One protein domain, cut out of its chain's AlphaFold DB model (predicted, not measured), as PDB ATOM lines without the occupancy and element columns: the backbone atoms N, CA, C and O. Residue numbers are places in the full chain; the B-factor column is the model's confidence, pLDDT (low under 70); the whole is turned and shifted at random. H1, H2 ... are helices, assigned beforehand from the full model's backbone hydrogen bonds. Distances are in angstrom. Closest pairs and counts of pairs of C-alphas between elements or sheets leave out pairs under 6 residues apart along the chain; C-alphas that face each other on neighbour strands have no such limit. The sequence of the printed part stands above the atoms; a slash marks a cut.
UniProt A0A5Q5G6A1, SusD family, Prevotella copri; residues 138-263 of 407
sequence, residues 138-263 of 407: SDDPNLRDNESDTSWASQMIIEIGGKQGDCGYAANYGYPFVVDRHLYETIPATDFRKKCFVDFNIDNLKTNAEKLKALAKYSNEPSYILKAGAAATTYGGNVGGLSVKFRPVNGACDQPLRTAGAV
ATOM      1  N   SER A 138     223.612 204.948 259.514       86.94
ATOM      2  CA  SER A 138     225.010 205.397 259.453       86.94
ATOM      3  C   SER A 138     226.035 204.256 259.349       86.94
ATOM      4  O   SER A 138     227.175 204.501 258.957       86.94
ATOM      5  N   ASP A 139     225.647 203.024 259.691       88.56
ATOM      6  CA  ASP A 139     226.451 201.808 259.550       88.56
ATOM      7  C   ASP A 139     226.107 200.973 258.302       88.56
ATOM      8  O   ASP A 139     226.720 199.925 258.084       88.56
ATOM      9  N   ASP A 140     225.178 201.435 257.457       88.19
ATOM     10  CA  ASP A 140     224.852 200.791 256.185       88.19
ATOM     11  C   ASP A 140     226.077 200.833 255.250       88.19
ATOM     12  O   ASP A 140     226.642 201.913 255.039       88.19
ATOM     13  N   PRO A 141     226.502 199.702 254.648       89.12
ATOM     14  CA  PRO A 141     227.548 199.683 253.626       89.12
ATOM     15  C   PRO A 141     227.348 200.718 252.512       89.12
ATOM     16  O   PRO A 141     228.319 201.305 252.053       89.12
ATOM     17  N   ASN A 142     226.104 201.012 252.124       86.88
ATOM     18  CA  ASN A 142     225.782 202.016 251.111       86.88
ATOM     19  C   ASN A 142     226.160 203.455 251.529       86.88
ATOM     20  O   ASN A 142     226.437 204.283 250.663       86.88
ATOM     21  N   LEU A 143     226.202 203.748 252.836       87.31
ATOM     22  CA  LEU A 143     226.718 205.008 253.381       87.31
ATOM     23  C   LEU A 143     228.184 204.908 253.820       87.31
ATOM     24  O   LEU A 143     228.900 205.903 253.788       87.31
ATOM     25  N   ARG A 144     228.660 203.747 254.263       85.75
ATOM     26  CA  ARG A 144     230.018 203.599 254.805       85.75
ATOM     27  C   ARG A 144     231.079 203.421 253.722       85.75
ATOM     28  O   ARG A 144     232.184 203.942 253.870       85.75
ATOM     29  N   ASP A 145     230.752 202.668 252.681       84.50
ATOM     30  CA  ASP A 145     231.687 202.271 251.635       84.50
ATOM     31  C   ASP A 145     231.604 203.246 250.447       84.50
ATOM     32  O   ASP A 145     230.615 203.962 250.282       84.50
ATOM     33  N   ASN A 146     232.668 203.303 249.638       82.12
ATOM     34  CA  ASN A 146     232.775 204.171 248.455       82.12
ATOM     35  C   ASN A 146     232.331 205.631 248.703       82.12
ATOM     36  O   ASN A 146     231.562 206.183 247.922       82.12
ATOM     37  N   GLU A 147     232.740 206.214 249.836       78.69
ATOM     38  CA  GLU A 147     232.446 207.614 250.207       78.69
ATOM     39  C   GLU A 147     230.943 207.972 250.200       78.69
ATOM     40  O   GLU A 147     230.560 209.133 250.096       78.69
ATOM     41  N   SER A 148     230.076 206.965 250.361       85.19
ATOM     42  CA  SER A 148     228.621 207.082 250.239       85.19
ATOM     43  C   SER A 148     228.106 207.455 248.836       85.19
ATOM     44  O   SER A 148     226.923 207.778 248.718       85.19
ATOM     45  N   ASP A 149     228.913 207.402 247.770       84.44
ATOM     46  CA  ASP A 149     228.553 207.881 246.415       84.44
ATOM     47  C   ASP A 149     227.329 207.186 245.796       84.44
ATOM     48  O   ASP A 149     226.646 207.727 244.925       84.44
ATOM     49  N   THR A 150     227.029 205.965 246.241       83.56
ATOM     50  CA  THR A 150     225.870 205.189 245.778       83.56
ATOM     51  C   THR A 150     224.622 205.400 246.633       83.56
ATOM     52  O   THR A 150     223.617 204.712 246.444       83.56
ATOM     53  N   SER A 151     224.679 206.297 247.618       89.56
ATOM     54  CA  SER A 151     223.569 206.542 248.535       89.56
ATOM     55  C   SER A 151     222.572 207.542 247.996       89.56
ATOM     56  O   SER A 151     222.916 208.455 247.248       89.56
ATOM     57  N   TRP A 152     221.323 207.423 248.436       91.94
ATOM     58  CA  TRP A 152     220.299 208.410 248.108       91.94
ATOM     59  C   TRP A 152     220.705 209.823 248.558       91.94
ATOM     60  O   TRP A 152     220.545 210.783 247.805       91.94
ATOM     61  N   ALA A 153     221.307 209.945 249.749       91.94
ATOM     62  CA  ALA A 153     221.765 211.222 250.293       91.94
ATOM     63  C   ALA A 153     222.816 211.885 249.392       91.94
ATOM     64  O   ALA A 153     222.751 213.092 249.174       91.94
ATOM     65  N   SER A 154     223.728 211.096 248.813       90.62
ATOM     66  CA  SER A 154     224.759 211.599 247.897       90.62
ATOM     67  C   SER A 154     224.204 212.212 246.605       90.62
ATOM     68  O   SER A 154     224.842 213.076 246.005       90.62
ATOM     69  N   GLN A 155     223.017 211.769 246.183       91.62
ATOM     70  CA  GLN A 155     222.367 212.218 244.955       91.62
ATOM     71  C   GLN A 155     221.404 213.383 245.217       91.62
ATOM     72  O   GLN A 155     221.278 214.287 244.393       91.62
ATOM     73  N   MET A 156     220.716 213.371 246.363       93.50
ATOM     74  CA  MET A 156     219.599 214.284 246.635       93.50
ATOM     75  C   MET A 156     219.935 215.445 247.575       93.50
ATOM     76  O   MET A 156     219.235 216.457 247.534       93.50
ATOM     77  N   ILE A 157     220.972 215.332 248.414       92.94
ATOM     78  CA  ILE A 157     221.337 216.367 249.390       92.94
ATOM     79  C   ILE A 157     222.611 217.082 248.934       92.94
ATOM     80  O   ILE A 157     223.705 216.524 248.939       92.94
ATOM     81  N   ILE A 158     222.469 218.358 248.577       89.81
ATOM     82  CA  ILE A 158     223.543 219.163 247.968       89.81
ATOM     83  C   ILE A 158     224.296 220.068 248.955       89.81
ATOM     84  O   ILE A 158     225.255 220.732 248.580       89.81
ATOM     85  N   GLU A 159     223.844 220.134 250.208       87.69
ATOM     86  CA  GLU A 159     224.386 221.034 251.239       87.69
ATOM     87  C   GLU A 159     225.240 220.312 252.294       87.69
ATOM     88  O   GLU A 159     225.396 220.795 253.410       87.69
ATOM     89  N   ILE A 160     225.791 219.146 251.952       84.69
ATOM     90  CA  ILE A 160     226.733 218.400 252.797       84.69
ATOM     91  C   ILE A 160     228.131 218.644 252.256       84.69
ATOM     92  O   ILE A 160     228.336 218.564 251.046       84.69
ATOM     93  N   GLY A 161     229.100 218.921 253.120       70.19
ATOM     94  CA  GLY A 161     230.467 219.110 252.650       70.19
ATOM     95  C   GLY A 161     231.495 219.184 253.755       70.19
ATOM     96  O   GLY A 161     232.308 220.100 253.721       70.19
ATOM     97  N   GLY A 162     231.451 218.254 254.719       63.59
ATOM     98  CA  GLY A 162     232.262 218.288 255.941       63.59
ATOM     99  C   GLY A 162     233.747 218.619 255.742       63.59
ATOM    100  O   GLY A 162     234.250 218.637 254.629       63.59
ATOM    101  N   LYS A 163     234.487 218.869 256.831       57.88
ATOM    102  CA  LYS A 163     235.850 219.472 256.835       57.88
ATOM    103  C   LYS A 163     236.905 218.871 255.873       57.88
ATOM    104  O   LYS A 163     237.969 219.464 255.723       57.88
ATOM    105  N   GLN A 164     236.641 217.720 255.257       54.50
ATOM    106  CA  GLN A 164     237.480 217.019 254.280       54.50
ATOM    107  C   GLN A 164     237.060 217.219 252.807       54.50
ATOM    108  O   GLN A 164     237.828 216.869 251.922       54.50
ATOM    109  N   GLY A 165     235.921 217.864 252.523       53.19
ATOM    110  CA  GLY A 165     235.478 218.183 251.160       53.19
ATOM    111  C   GLY A 165     234.479 217.201 250.535       53.19
ATOM    112  O   GLY A 165     234.125 217.396 249.369       53.19
ATOM    113  N   ASP A 166     233.988 216.223 251.298       62.62
ATOM    114  CA  ASP A 166     233.078 215.164 250.845       62.62
ATOM    115  C   ASP A 166     231.645 215.705 250.682       62.62
ATOM    116  O   ASP A 166     230.797 215.573 251.569       62.62
ATOM    117  N   CYS A 167     231.365 216.381 249.566       69.06
ATOM    118  CA  CYS A 167     229.984 216.556 249.127       69.06
ATOM    119  C   CYS A 167     229.485 215.253 248.490       69.06
ATOM    120  O   CYS A 167     230.273 214.461 247.978       69.06
ATOM    121  N   GLY A 168     228.171 215.034 248.494       79.38
ATOM    122  CA  GLY A 168     227.577 213.912 247.768       79.38
ATOM    123  C   GLY A 168     227.923 213.920 246.282       79.38
ATOM    124  O   GLY A 168     228.172 214.984 245.709       79.38
ATOM    125  N   TYR A 169     227.908 212.737 245.666       87.81
ATOM    126  CA  TYR A 169     228.201 212.515 244.252       87.81
ATOM    127  C   TYR A 169     227.610 213.596 243.334       87.81
ATOM    128  O   TYR A 169     228.338 214.221 242.565       87.81
ATOM    129  N   ALA A 170     226.313 213.897 243.453       89.25
ATOM    130  CA  ALA A 170     225.657 214.877 242.589       89.25
ATOM    131  C   ALA A 170     226.247 216.292 242.737       89.25
ATOM    132  O   ALA A 170     226.479 216.979 241.743       89.25
ATOM    133  N   ALA A 171     226.539 216.720 243.968       87.56
ATOM    134  CA  ALA A 171     227.106 218.036 244.247       87.56
ATOM    135  C   ALA A 171     228.590 218.146 243.859       87.56
ATOM    136  O   ALA A 171     229.022 219.213 243.433       87.56
ATOM    137  N   ASN A 172     229.369 217.068 243.994       85.00
ATOM    138  CA  ASN A 172     230.800 217.063 243.673       85.00
ATOM    139  C   ASN A 172     231.075 216.881 242.174       85.00
ATOM    140  O   ASN A 172     231.955 217.546 241.631       85.00
ATOM    141  N   TYR A 173     230.318 216.016 241.497       86.00
ATOM    142  CA  TYR A 173     230.523 215.700 240.081       86.00
ATOM    143  C   TYR A 173     229.676 216.556 239.131       86.00
ATOM    144  O   TYR A 173     229.714 216.345 237.922       86.00
ATOM    145  N   GLY A 174     228.955 217.552 239.656       83.00
ATOM    146  CA  GLY A 174     228.288 218.572 238.847       83.00
ATOM    147  C   GLY A 174     226.946 218.152 238.250       83.00
ATOM    148  O   GLY A 174     226.533 218.715 237.239       83.00
ATOM    149  N   TYR A 175     226.250 217.209 238.888       86.62
ATOM    150  CA  TYR A 175     224.920 216.741 238.481       86.62
ATOM    151  C   TYR A 175     223.836 216.942 239.563       86.62
ATOM    152  O   TYR A 175     223.024 216.036 239.768       86.62
ATOM    153  N   PRO A 176     223.781 218.078 240.296       91.75
ATOM    154  CA  PRO A 176     222.707 218.299 241.258       91.75
ATOM    155  C   PRO A 176     221.348 218.394 240.552       91.75
ATOM    156  O   PRO A 176     221.231 218.959 239.464       91.75
ATOM    157  N   PHE A 177     220.293 217.888 241.191       92.56
ATOM    158  CA  PHE A 177     218.940 218.053 240.667       92.56
ATOM    159  C   PHE A 177     218.445 219.492 240.844       92.56
ATOM    160  O   PHE A 177     218.489 220.067 241.936       92.56
ATOM    161  N   VAL A 178     217.910 220.046 239.760       94.62
ATOM    162  CA  VAL A 178     217.436 221.428 239.672       94.62
ATOM    163  C   VAL A 178     215.953 221.424 239.308       94.62
ATOM    164  O   VAL A 178     215.507 220.607 238.500       94.62
ATOM    165  N   VAL A 179     215.163 222.318 239.904       97.75
ATOM    166  CA  VAL A 179     213.786 222.538 239.444       97.75
ATOM    167  C   VAL A 179     213.792 223.187 238.058       97.75
ATOM    168  O   VAL A 179     214.619 224.047 237.756       97.75
ATOM    169  N   ASP A 180     212.852 222.779 237.211       97.38
ATOM    170  CA  ASP A 180     212.582 223.469 235.954       97.38
ATOM    171  C   ASP A 180     212.258 224.947 236.227       97.38
ATOM    172  O   ASP A 180     211.439 225.263 237.100       97.38
ATOM    173  N   ARG A 181     212.918 225.860 235.508       97.38
ATOM    174  CA  ARG A 181     212.783 227.299 235.757       97.38
ATOM    175  C   ARG A 181     211.347 227.780 235.573       97.38
ATOM    176  O   ARG A 181     210.877 228.561 236.397       97.38
ATOM    177  N   HIS A 182     210.647 227.301 234.544       97.25
ATOM    178  CA  HIS A 182     209.263 227.700 234.317       97.25
ATOM    179  C   HIS A 182     208.377 227.222 235.476       97.25
ATOM    180  O   HIS A 182     207.647 228.023 236.054       97.25
ATOM    181  N   LEU A 183     208.517 225.964 235.918       97.88
ATOM    182  CA  LEU A 183     207.808 225.479 237.108       97.88
ATOM    183  C   LEU A 183     208.089 226.365 238.331       97.88
ATOM    184  O   LEU A 183     207.144 226.785 238.990       97.88
ATOM    185  N   TYR A 184     209.349 226.703 238.616       98.56
ATOM    186  CA  TYR A 184     209.696 227.597 239.731       98.56
ATOM    187  C   TYR A 184     209.017 228.971 239.639       98.56
ATOM    188  O   TYR A 184     208.542 229.510 240.645       98.56
ATOM    189  N   GLU A 185     208.976 229.549 238.439       97.25
ATOM    190  CA  GLU A 185     208.369 230.855 238.181       97.25
ATOM    191  C   GLU A 185     206.846 230.823 238.368       97.25
ATOM    192  O   GLU A 185     206.288 231.809 238.848       97.25
ATOM    193  N   THR A 186     206.190 229.680 238.124       97.38
ATOM    194  CA  THR A 186     204.752 229.508 238.406       97.38
ATOM    195  C   THR A 186     204.410 229.390 239.894       97.38
ATOM    196  O   THR A 186     203.260 229.612 240.254       97.38
ATOM    197  N   ILE A 187     205.363 229.068 240.779       98.44
ATOM    198  CA  ILE A 187     205.094 228.970 242.225       98.44
ATOM    199  C   ILE A 187     204.958 230.387 242.809       98.44
ATOM    200  O   ILE A 187     205.919 231.160 242.722       98.44
ATOM    201  N   PRO A 188     203.830 230.765 243.441       97.88
ATOM    202  CA  PRO A 188     203.689 232.078 244.070       97.88
ATOM    203  C   PRO A 188     204.692 232.298 245.212       97.88
ATOM    204  O   PRO A 188     205.115 231.364 245.889       97.88
ATOM    205  N   ALA A 189     205.080 233.550 245.470       97.50
ATOM    206  CA  ALA A 189     206.011 233.873 246.561       97.50
ATOM    207  C   ALA A 189     205.430 233.596 247.965       97.50
ATOM    208  O   ALA A 189     206.185 233.444 248.928       97.50
ATOM    209  N   THR A 190     204.102 233.549 248.073       98.25
ATOM    210  CA  THR A 190     203.337 233.222 249.282       98.25
ATOM    211  C   THR A 190     203.229 231.724 249.544       98.25
ATOM    212  O   THR A 190     202.927 231.336 250.672       98.25
ATOM    213  N   ASP A 191     203.553 230.885 248.559       98.81
ATOM    214  CA  ASP A 191     203.637 229.440 248.718       98.81
ATOM    215  C   ASP A 191     204.934 229.054 249.441       98.81
ATOM    216  O   ASP A 191     206.048 229.323 248.966       98.81
ATOM    217  N   PHE A 192     204.824 228.387 250.593       98.69
ATOM    218  CA  PHE A 192     206.016 227.993 251.345       98.69
ATOM    219  C   PHE A 192     206.916 227.021 250.568       98.69
ATOM    220  O   PHE A 192     208.126 227.015 250.801       98.69
ATOM    221  N   ARG A 193     206.371 226.237 249.627       98.69
ATOM    222  CA  ARG A 193     207.119 225.226 248.860       98.69
ATOM    223  C   ARG A 193     208.164 225.871 247.955       98.69
ATOM    224  O   ARG A 193     209.204 225.264 247.707       98.69
ATOM    225  N   LYS A 194     207.972 227.139 247.556       98.56
ATOM    226  CA  LYS A 194     208.983 227.907 246.804       98.56
ATOM    227  C   LYS A 194     210.311 228.022 247.555       98.56
ATOM    228  O   LYS A 194     211.364 228.129 246.934       98.56
ATOM    229  N   LYS A 195     210.284 227.977 248.893       97.81
ATOM    230  CA  LYS A 195     211.482 228.073 249.746       97.81
ATOM    231  C   LYS A 195     212.383 226.835 249.665       97.81
ATOM    232  O   LYS A 195     213.516 226.901 250.132       97.81
ATOM    233  N   CYS A 196     211.913 225.739 249.066       97.94
ATOM    234  CA  CYS A 196     212.718 224.545 248.817       97.94
ATOM    235  C   CYS A 196     213.620 224.663 247.583       97.94
ATOM    236  O   CYS A 196     214.398 223.748 247.335       97.94
ATOM    237  N   PHE A 197     213.547 225.764 246.832       98.50
ATOM    238  CA  PHE A 197     214.359 225.991 245.642       98.50
ATOM    239  C   PHE A 197     215.099 227.322 245.749       98.50
ATOM    240  O   PHE A 197     214.515 228.354 246.099       98.50
ATOM    241  N   VAL A 198     216.392 227.297 245.441       98.44
ATOM    242  CA  VAL A 198     217.232 228.495 245.402       98.44
ATOM    243  C   VAL A 198     216.712 229.446 244.318       98.44
ATOM    244  O   VAL A 198     216.395 229.029 243.209       98.44
ATOM    245  N   ASP A 199     216.588 230.732 244.642       98.31
ATOM    246  CA  ASP A 199     216.090 231.747 243.707       98.31
ATOM    247  C   ASP A 199     217.075 231.969 242.549       98.31
ATOM    248  O   ASP A 199     218.257 232.235 242.776       98.31
ATOM    249  N   PHE A 200     216.577 231.904 241.310       98.19
ATOM    250  CA  PHE A 200     217.350 232.157 240.089       98.19
ATOM    251  C   PHE A 200     217.994 233.548 240.050       98.19
ATOM    252  O   PHE A 200     219.029 233.737 239.420       98.19
ATOM    253  N   ASN A 201     217.446 234.533 240.766       97.75
ATOM    254  CA  ASN A 201     218.037 235.868 240.835       97.75
ATOM    255  C   ASN A 201     219.386 235.904 241.566       97.75
ATOM    256  O   ASN A 201     220.137 236.867 241.399       97.75
ATOM    257  N   ILE A 202     219.724 234.875 242.352       98.38
ATOM    258  CA  ILE A 202     221.025 234.787 243.033       98.38
ATOM    259  C   ILE A 202     222.166 234.659 242.016       98.38
ATOM    260  O   ILE A 202     223.268 235.151 242.275       98.38
ATOM    261  N   ASP A 203     221.911 234.106 240.828       97.38
ATOM    262  CA  ASP A 203     222.919 233.994 239.769       97.38
ATOM    263  C   ASP A 203     223.346 235.361 239.209       97.38
ATOM    264  O   ASP A 203     224.484 235.514 238.765       97.38
ATOM    265  N   ASN A 204     222.490 236.384 239.328       97.31
ATOM    266  CA  ASN A 204     222.779 237.750 238.878       97.31
ATOM    267  C   ASN A 204     223.728 238.524 239.814       97.31
ATOM    268  O   ASN A 204     224.273 239.562 239.411       97.31
ATOM    269  N   LEU A 205     223.924 238.045 241.051       98.00
ATOM    270  CA  LEU A 205     224.824 238.655 242.035       98.00
ATOM    271  C   LEU A 205     226.284 238.521 241.590       98.00
ATOM    272  O   LEU A 205     226.699 237.486 241.066       98.00
ATOM    273  N   LYS A 206     227.075 239.580 241.792       95.81
ATOM    274  CA  LYS A 206     228.400 239.715 241.168       95.81
ATOM    275  C   LYS A 206     229.507 239.046 241.962       95.81
ATOM    276  O   LYS A 206     230.477 238.580 241.370       95.81
ATOM    277  N   THR A 207     229.379 238.995 243.283       97.50
ATOM    278  CA  THR A 207     230.418 238.454 244.162       97.50
ATOM    279  C   THR A 207     229.945 237.215 244.913       97.50
ATOM    280  O   THR A 207     228.779 237.090 245.292       97.50
ATOM    281  N   ASN A 208     230.881 236.310 245.216       97.25
ATOM    282  CA  ASN A 208     230.594 235.155 246.068       97.25
ATOM    283  C   ASN A 208     230.120 235.576 247.466       97.25
ATOM    284  O   ASN A 208     229.282 234.899 248.047       97.25
ATOM    285  N   ALA A 209     230.591 236.712 247.991       98.25
ATOM    286  CA  ALA A 209     230.135 237.237 249.277       98.25
ATOM    287  C   ALA A 209     228.635 237.594 249.262       98.25
ATOM    288  O   ALA A 209     227.907 237.247 250.194       98.25
ATOM    289  N   GLU A 210     228.153 238.234 248.192       98.38
ATOM    290  CA  GLU A 210     226.725 238.523 248.009       98.38
ATOM    291  C   GLU A 210     225.909 237.236 247.851       98.38
ATOM    292  O   GLU A 210     224.877 237.086 248.509       98.38
ATOM    293  N   LYS A 211     226.395 236.286 247.036       98.44
ATOM    294  CA  LYS A 211     225.742 234.980 246.851       98.44
ATOM    295  C   LYS A 211     225.620 234.220 248.170       98.44
ATOM    296  O   LYS A 211     224.526 233.787 248.509       98.44
ATOM    297  N   LEU A 212     226.691 234.124 248.961       98.12
ATOM    298  CA  LEU A 212     226.678 233.462 250.273       98.12
ATOM    299  C   LEU A 212     225.652 234.087 251.226       98.12
ATOM    300  O   LEU A 212     224.903 233.367 251.886       98.12
ATOM    301  N   LYS A 213     225.572 235.424 251.263       98.31
ATOM    302  CA  LYS A 213     224.584 236.136 252.085       98.31
ATOM    303  C   LYS A 213     223.148 235.813 251.660       98.31
ATOM    304  O   LYS A 213     222.297 235.617 252.524       98.31
ATOM    305  N   ALA A 214     222.873 235.742 250.358       98.38
ATOM    306  CA  ALA A 214     221.554 235.368 249.848       98.38
ATOM    307  C   ALA A 214     221.227 233.885 250.115       98.38
ATOM    308  O   ALA A 214     220.121 233.553 250.546       98.38
ATOM    309  N   LEU A 215     222.209 232.998 249.933       98.06
ATOM    310  CA  LEU A 215     222.086 231.555 250.143       98.06
ATOM    311  C   LEU A 215     221.843 231.169 251.610       98.06
ATOM    312  O   LEU A 215     221.235 230.131 251.870       98.06
ATOM    313  N   ALA A 216     222.218 232.014 252.576       96.75
ATOM    314  CA  ALA A 216     221.932 231.798 253.998       96.75
ATOM    315  C   ALA A 216     220.421 231.694 254.310       96.75
ATOM    316  O   ALA A 216     220.018 231.133 255.333       96.75
ATOM    317  N   LYS A 217     219.548 232.173 253.411       95.94
ATOM    318  CA  LYS A 217     218.099 231.925 253.491       95.94
ATOM    319  C   LYS A 217     217.759 230.434 253.365       95.94
ATOM    320  O   LYS A 217     216.816 229.977 254.005       95.94
ATOM    321  N   TYR A 218     218.537 229.682 252.591       95.56
ATOM    322  CA  TYR A 218     218.233 228.311 252.175       95.56
ATOM    323  C   TYR A 218     218.959 227.243 252.984       95.56
ATOM    324  O   TYR A 218     218.375 226.190 253.219       95.56
ATOM    325  N   SER A 219     220.181 227.513 253.443       92.94
ATOM    326  CA  SER A 219     221.015 226.556 254.187       92.94
ATOM    327  C   SER A 219     221.553 227.155 255.481       92.94
ATOM    328  O   SER A 219     221.506 228.373 255.671       92.94
ATOM    329  N   ASN A 220     222.023 226.296 256.383       90.12
ATOM    330  CA  ASN A 220     222.875 226.696 257.503       90.12
ATOM    331  C   ASN A 220     224.343 226.844 257.064       90.12
ATOM    332  O   ASN A 220     225.066 227.636 257.656       90.12
ATOM    333  N   GLU A 221     224.744 226.169 255.982       91.81
ATOM    334  CA  GLU A 221     226.089 226.202 255.402       91.81
ATOM    335  C   GLU A 221     226.017 226.600 253.912       91.81
ATOM    336  O   GLU A 221     226.189 225.777 253.009       91.81
ATOM    337  N   PRO A 222     225.737 227.883 253.604       94.19
ATOM    338  CA  PRO A 222     225.537 228.355 252.229       94.19
ATOM    339  C   PRO A 222     226.756 228.172 251.311       94.19
ATOM    340  O   PRO A 222     226.612 228.199 250.087       94.19
ATOM    341  N   SER A 223     227.948 227.979 251.880       93.06
ATOM    342  CA  SER A 223     229.176 227.669 251.142       93.06
ATOM    343  C   SER A 223     229.075 226.360 250.361       93.06
ATOM    344  O   SER A 223     229.596 226.294 249.248       93.06
ATOM    345  N   TYR A 224     228.364 225.353 250.877       91.75
ATOM    346  CA  TYR A 224     228.201 224.073 250.188       91.75
ATOM    347  C   TYR A 224     227.235 224.165 249.013       91.75
ATOM    348  O   TYR A 224     227.528 223.605 247.962       91.75
ATOM    349  N   ILE A 225     226.168 224.965 249.117       94.06
ATOM    350  CA  ILE A 225     225.306 225.244 247.956       94.06
ATOM    351  C   ILE A 225     226.097 225.980 246.872       94.06
ATOM    352  O   ILE A 225     226.016 225.626 245.697       94.06
ATOM    353  N   LEU A 226     226.895 226.985 247.255       94.38
ATOM    354  CA  LEU A 226     227.730 227.710 246.299       94.38
ATOM    355  C   LEU A 226     228.756 226.783 245.625       94.38
ATOM    356  O   LEU A 226     228.960 226.887 244.417       94.38
ATOM    357  N   LYS A 227     229.369 225.862 246.384       92.06
ATOM    358  CA  LYS A 227     230.287 224.845 245.854       92.06
ATOM    359  C   LYS A 227     229.576 223.891 244.887       92.06
ATOM    360  O   LYS A 227     230.103 223.661 243.804       92.06
ATOM    361  N   ALA A 228     228.392 223.390 245.243       92.00
ATOM    362  CA  ALA A 228     227.597 222.502 244.395       92.00
ATOM    363  C   ALA A 228     227.231 223.169 243.059       92.00
ATOM    364  O   ALA A 228     227.397 222.568 242.001       92.00
ATOM    365  N   GLY A 229     226.810 224.439 243.100       93.62
ATOM    366  CA  GLY A 229     226.569 225.226 241.891       93.62
ATOM    367  C   GLY A 229     227.829 225.373 241.042       93.62
ATOM    368  O   GLY A 229     227.801 225.060 239.859       93.62
ATOM    369  N   ALA A 230     228.960 225.757 241.645       92.50
ATOM    370  CA  ALA A 230     230.228 225.924 240.930       92.50
ATOM    371  C   ALA A 230     230.739 224.626 240.270       92.50
ATOM    372  O   ALA A 230     231.348 224.687 239.202       92.50
ATOM    373  N   ALA A 231     230.484 223.466 240.884       91.56
ATOM    374  CA  ALA A 231     230.823 222.157 240.325       91.56
ATOM    375  C   ALA A 231     229.926 221.764 239.136       91.56
ATOM    376  O   ALA A 231     230.372 221.051 238.236       91.56
ATOM    377  N   ALA A 232     228.685 222.260 239.088       90.50
ATOM    378  CA  ALA A 232     227.731 222.026 238.006       90.50
ATOM    379  C   ALA A 232     228.059 222.870 236.759       90.50
ATOM    380  O   ALA A 232     227.315 223.760 236.344       90.50
ATOM    381  N   THR A 233     229.211 222.601 236.143       89.06
ATOM    382  CA  THR A 233     229.715 223.342 234.971       89.06
ATOM    383  C   THR A 233     228.801 223.226 233.748       89.06
ATOM    384  O   THR A 233     228.612 224.210 233.036       89.06
ATOM    385  N   THR A 234     228.157 222.072 233.548       83.81
ATOM    386  CA  THR A 234     227.122 221.847 232.518       83.81
ATOM    387  C   THR A 234     225.853 222.666 232.767       83.81
ATOM    388  O   THR A 234     225.102 222.943 231.836       83.81
ATOM    389  N   TYR A 235     225.654 223.113 234.009       89.62
ATOM    390  CA  TYR A 235     224.611 224.040 234.445       89.62
ATOM    391  C   TYR A 235     225.125 225.492 234.571       89.62
ATOM    392  O   TYR A 235     224.529 226.344 235.232       89.62
ATOM    393  N   GLY A 236     226.269 225.800 233.953       89.62
ATOM    394  CA  GLY A 236     226.847 227.145 233.927       89.62
ATOM    395  C   GLY A 236     227.438 227.620 235.256       89.62
ATOM    396  O   GLY A 236     227.699 228.812 235.403       89.62
ATOM    397  N   GLY A 237     227.652 226.728 236.229       92.25
ATOM    398  CA  GLY A 237     228.157 227.120 237.547       92.25
ATOM    399  C   GLY A 237     227.109 227.816 238.433       92.25
ATOM    400  O   GLY A 237     227.469 228.510 239.389       92.25
ATOM    401  N   ASN A 238     225.827 227.710 238.071       94.94
ATOM    402  CA  ASN A 238     224.725 228.453 238.679       94.94
ATOM    403  C   ASN A 238     224.156 227.755 239.919       94.94
ATOM    404  O   ASN A 238     224.251 226.539 240.077       94.94
ATOM    405  N   VAL A 239     223.526 228.539 240.795       96.81
ATOM    406  CA  VAL A 239     222.825 228.038 241.986       96.81
ATOM    407  C   VAL A 239     221.308 228.150 241.872       96.81
ATOM    408  O   VAL A 239     220.601 227.482 242.624       96.81
ATOM    409  N   GLY A 240     220.789 228.966 240.952       97.81
ATOM    410  CA  GLY A 240     219.358 229.114 240.712       97.81
ATOM    411  C   GLY A 240     218.668 227.778 240.457       97.81
ATOM    412  O   GLY A 240     219.136 226.964 239.666       97.81
ATOM    413  N   GLY A 241     217.556 227.535 241.144       97.69
ATOM    414  CA  GLY A 241     216.756 226.319 241.022       97.69
ATOM    415  C   GLY A 241     217.305 225.088 241.749       97.69
ATOM    416  O   GLY A 241     216.605 224.074 241.801       97.69
ATOM    417  N   LEU A 242     218.510 225.144 242.333       97.12
ATOM    418  CA  LEU A 242     219.019 224.054 243.168       97.12
ATOM    419  C   LEU A 242     218.022 223.738 244.286       97.12
ATOM    420  O   LEU A 242     217.500 224.643 244.947       97.12
ATOM    421  N   SER A 243     217.748 222.451 244.489       96.12
ATOM    422  CA  SER A 243     216.787 222.020 245.496       96.12
ATOM    423  C   SER A 243     217.436 221.813 246.854       96.12
ATOM    424  O   SER A 243     218.471 221.171 246.994       96.12
ATOM    425  N   VAL A 244     216.757 222.330 247.868       95.94
ATOM    426  CA  VAL A 244     217.058 222.155 249.285       95.94
ATOM    427  C   VAL A 244     215.853 221.550 250.013       95.94
ATOM    428  O   VAL A 244     215.605 221.822 251.184       95.94
ATOM    429  N   LYS A 245     215.025 220.773 249.305       97.19
ATOM    430  CA  LYS A 245     213.878 220.079 249.910       97.19
ATOM    431  C   LYS A 245     214.330 219.007 250.905       97.19
ATOM    432  O   LYS A 245     213.763 218.908 251.987       97.19
ATOM    433  N   PHE A 246     215.350 218.241 250.532       96.12
ATOM    434  CA  PHE A 246     215.903 217.141 251.315       96.12
ATOM    435  C   PHE A 246     217.118 217.611 252.107       96.12
ATOM    436  O   PHE A 246     218.040 218.194 251.534       96.12
ATOM    437  N   ARG A 247     217.107 217.382 253.423       94.75
ATOM    438  CA  ARG A 247     218.096 217.948 254.346       94.75
ATOM    439  C   ARG A 247     219.013 216.888 254.948       94.75
ATOM    440  O   ARG A 247     218.576 215.760 255.161       94.75
ATOM    441  N   PRO A 248     220.244 217.252 255.333       93.19
ATOM    442  CA  PRO A 248     221.063 216.410 256.199       93.19
ATOM    443  C   PRO A 248     220.354 216.141 257.527       93.19
ATOM    444  O   PRO A 248     219.639 217.018 258.019       93.19
ATOM    445  N   VAL A 249     220.577 214.979 258.143       92.00
ATOM    446  CA  VAL A 249     220.019 214.656 259.468       92.00
ATOM    447  C   VAL A 249     220.376 215.753 260.477       92.00
ATOM    448  O   VAL A 249     221.525 216.188 260.553       92.00
ATOM    449  N   ASN A 250     219.389 216.256 261.223       90.88
ATOM    450  CA  ASN A 250     219.541 217.371 262.170       90.88
ATOM    451  C   ASN A 250     220.197 218.645 261.590       90.88
ATOM    452  O   ASN A 250     220.685 219.485 262.342       90.88
ATOM    453  N   GLY A 251     220.218 218.812 260.263       89.62
ATOM    454  CA  GLY A 251     220.899 219.924 259.598       89.62
ATOM    455  C   GLY A 251     222.426 219.859 259.701       89.62
ATOM    456  O   GLY A 251     223.078 220.899 259.605       89.62
ATOM    457  N   ALA A 252     222.990 218.663 259.904       90.38
ATOM    458  CA  ALA A 252     224.416 218.382 260.078       90.38
ATOM    459  C   ALA A 252     225.240 218.542 258.779       90.38
ATOM    460  O   ALA A 252     225.917 217.621 258.326       90.38
ATOM    461  N   CYS A 253     225.168 219.723 258.165       88.94
ATOM    462  CA  CYS A 253     225.798 220.062 256.885       88.94
ATOM    463  C   CYS A 253     227.338 219.950 256.920       88.94
ATOM    464  O   CYS A 253     227.975 219.695 255.898       88.94
ATOM    465  N   ASP A 254     227.943 220.137 258.098       86.50
ATOM    466  CA  ASP A 254     229.392 220.129 258.326       86.50
ATOM    467  C   ASP A 254     229.971 218.743 258.672       86.50
ATOM    468  O   ASP A 254     231.186 218.604 258.861       86.50
ATOM    469  N   GLN A 255     229.120 217.716 258.748       86.06
ATOM    470  CA  GLN A 255     229.525 216.342 259.027       86.06
ATOM    471  C   GLN A 255     229.836 215.571 257.735       86.06
ATOM    472  O   GLN A 255     229.353 215.936 256.660       86.06
ATOM    473  N   PRO A 256     230.626 214.480 257.814       84.38
ATOM    474  CA  PRO A 256     230.815 213.576 256.685       84.38
ATOM    475  C   PRO A 256     229.483 212.999 256.198       84.38
ATOM    476  O   PRO A 256     228.576 212.760 257.001       84.38
ATOM    477  N   LEU A 257     229.390 212.689 254.905       86.44
ATOM    478  CA  LEU A 257     228.163 212.198 254.274       86.44
ATOM    479  C   LEU A 257     227.594 210.931 254.928       86.44
ATOM    480  O   LEU A 257     226.392 210.859 255.151       86.44
ATOM    481  N   ARG A 258     228.438 209.992 255.369       86.06
ATOM    482  CA  ARG A 258     228.004 208.804 256.137       86.06
ATOM    483  C   ARG A 258     227.239 209.120 257.431       86.06
ATOM    484  O   ARG A 258     226.507 208.283 257.945       86.06
ATOM    485  N   THR A 259     227.441 210.312 257.991       88.06
ATOM    486  CA  THR A 259     226.749 210.794 259.193       88.06
ATOM    487  C   THR A 259     225.585 211.695 258.803       88.06
ATOM    488  O   THR A 259     224.466 211.476 259.249       88.06
ATOM    489  N   ALA A 260     225.838 212.679 257.942       90.38
ATOM    490  CA  ALA A 260     224.861 213.662 257.491       90.38
ATOM    491  C   ALA A 260     223.720 213.048 256.652       90.38
ATOM    492  O   ALA A 260     222.595 213.541 256.675       90.38
ATOM    493  N   GLY A 261     224.009 211.965 255.931       91.06
ATOM    494  CA  GLY A 261     223.105 211.238 255.044       91.06
ATOM    495  C   GLY A 261     222.359 210.073 255.692       91.06
ATOM    496  O   GLY A 261     221.630 209.377 254.991       91.06
ATOM    497  N   ALA A 262     222.511 209.854 257.003       92.69
ATOM    498  CA  ALA A 262     221.757 208.846 257.748       92.69
ATOM    499  C   ALA A 262     220.315 209.324 258.012       92.69
ATOM    500  O   ALA A 262     219.966 209.733 259.122       92.69
ATOM    501  N   VAL A 263     219.509 209.358 256.950       94.88
ATOM    502  CA  VAL A 263     218.185 209.993 256.902       94.88
ATOM    503  C   VAL A 263     217.077 208.994 256.585       94.88
ATOM    504  O   VAL A 263     217.302 207.934 255.994       94.88
TER     505      VAL A 263
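Overview. This is residues 138 to 263 of the 407 residues of the protein "SusD family" of Prevotella copri (UniProt A0A5Q5G6A1). Nine short helices are joined by much loop: H8, the longest, sits in the middle, with H7 and then H6 packed in succession on one side and H3 and then H2 on the other. H1 and H9 sit together with both ends of the printed part at one end of the long axis, while H4 and H5 lie toward the opposite end. The printed part has 126 residues, with nine named helices, H1 to H9 in chain order, and no named strand. The class is all helix, though 51 of the 126 residues, under half, are in named elements. The whole is compact, with a radius of gyration of the C-alphas of 14.1 A and spans of 40 by 29 by 24 A.

Arrangement. H8, residues 222 to 231, touches H7, residues 208 to 215, at a steep tilt of 65 degrees, opposite ways; their closest C-alphas, of Leu 215 and Pro 222, are 5.1 A apart. H7 also touches H6, residues 200 to 204, closest at the C-alphas of Ile 202 and Lys 211, 6.1 A. H8 touches H3, residues 169 to 172, closest at the C-alphas of Ala 171 and Ala 228, 4.5 A. H3 touches H2, residues 152 to 156, where the closest C-alphas, of Gln 155 and Ala 170, are 4.8 A apart. H9, residues 257 to 260, is close to but not clearly touching H2, with the C-alphas of Ser 154 and Leu 257 closest at 7.3 A. H1, residues 141 to 144, and H9 only just touch, with 3 pairs of C-alphas within 8 A, the closest being those of Leu 143 and Arg 258, 4.9 A. H4, residues 181 to 186, and H5, residues 192 to 196, touch no helix; they are close to each other but not clearly touching, with the C-alphas of Tyr 184 and Lys 194 closest at 7.1 A. In H2, H4, H7 and H8 every O i to N i+4 pair is within hydrogen-bond range; H5 and H6 each have 0 of 1, but 2 of 2 O i to N i+3 pairs, and H1, H3 and H9 are too short for an i+4 pair.

Along the chain. H8 measures 14.4 A from first to last C-alpha; C-alpha 222 is at (225.537, 228.355, 252.229), and C-alpha 231 is at (230.823, 222.157, 240.325). H7 measures 10.1 A, H4 8.7 A, and H5 and H6 7.9 A each. H1 begins at C-alpha 141, (227.548, 199.683, 253.626), and H9 ends at C-alpha 260, (224.861, 213.662, 257.491).

Size, cuts and confidence. The two C-alphas farthest apart, of Asp 139 and Lys 206, are 42.2 A apart, while those of Ser 138 and Val 263, the first and last printed, are 8.6 A apart. The printed part has no cut. The links H2 to H3, 12 residues, and H8 to H9, 25 residues, are long. The mean pLDDT of the printed part is 90.9, and residues 162 to 167 are under 70.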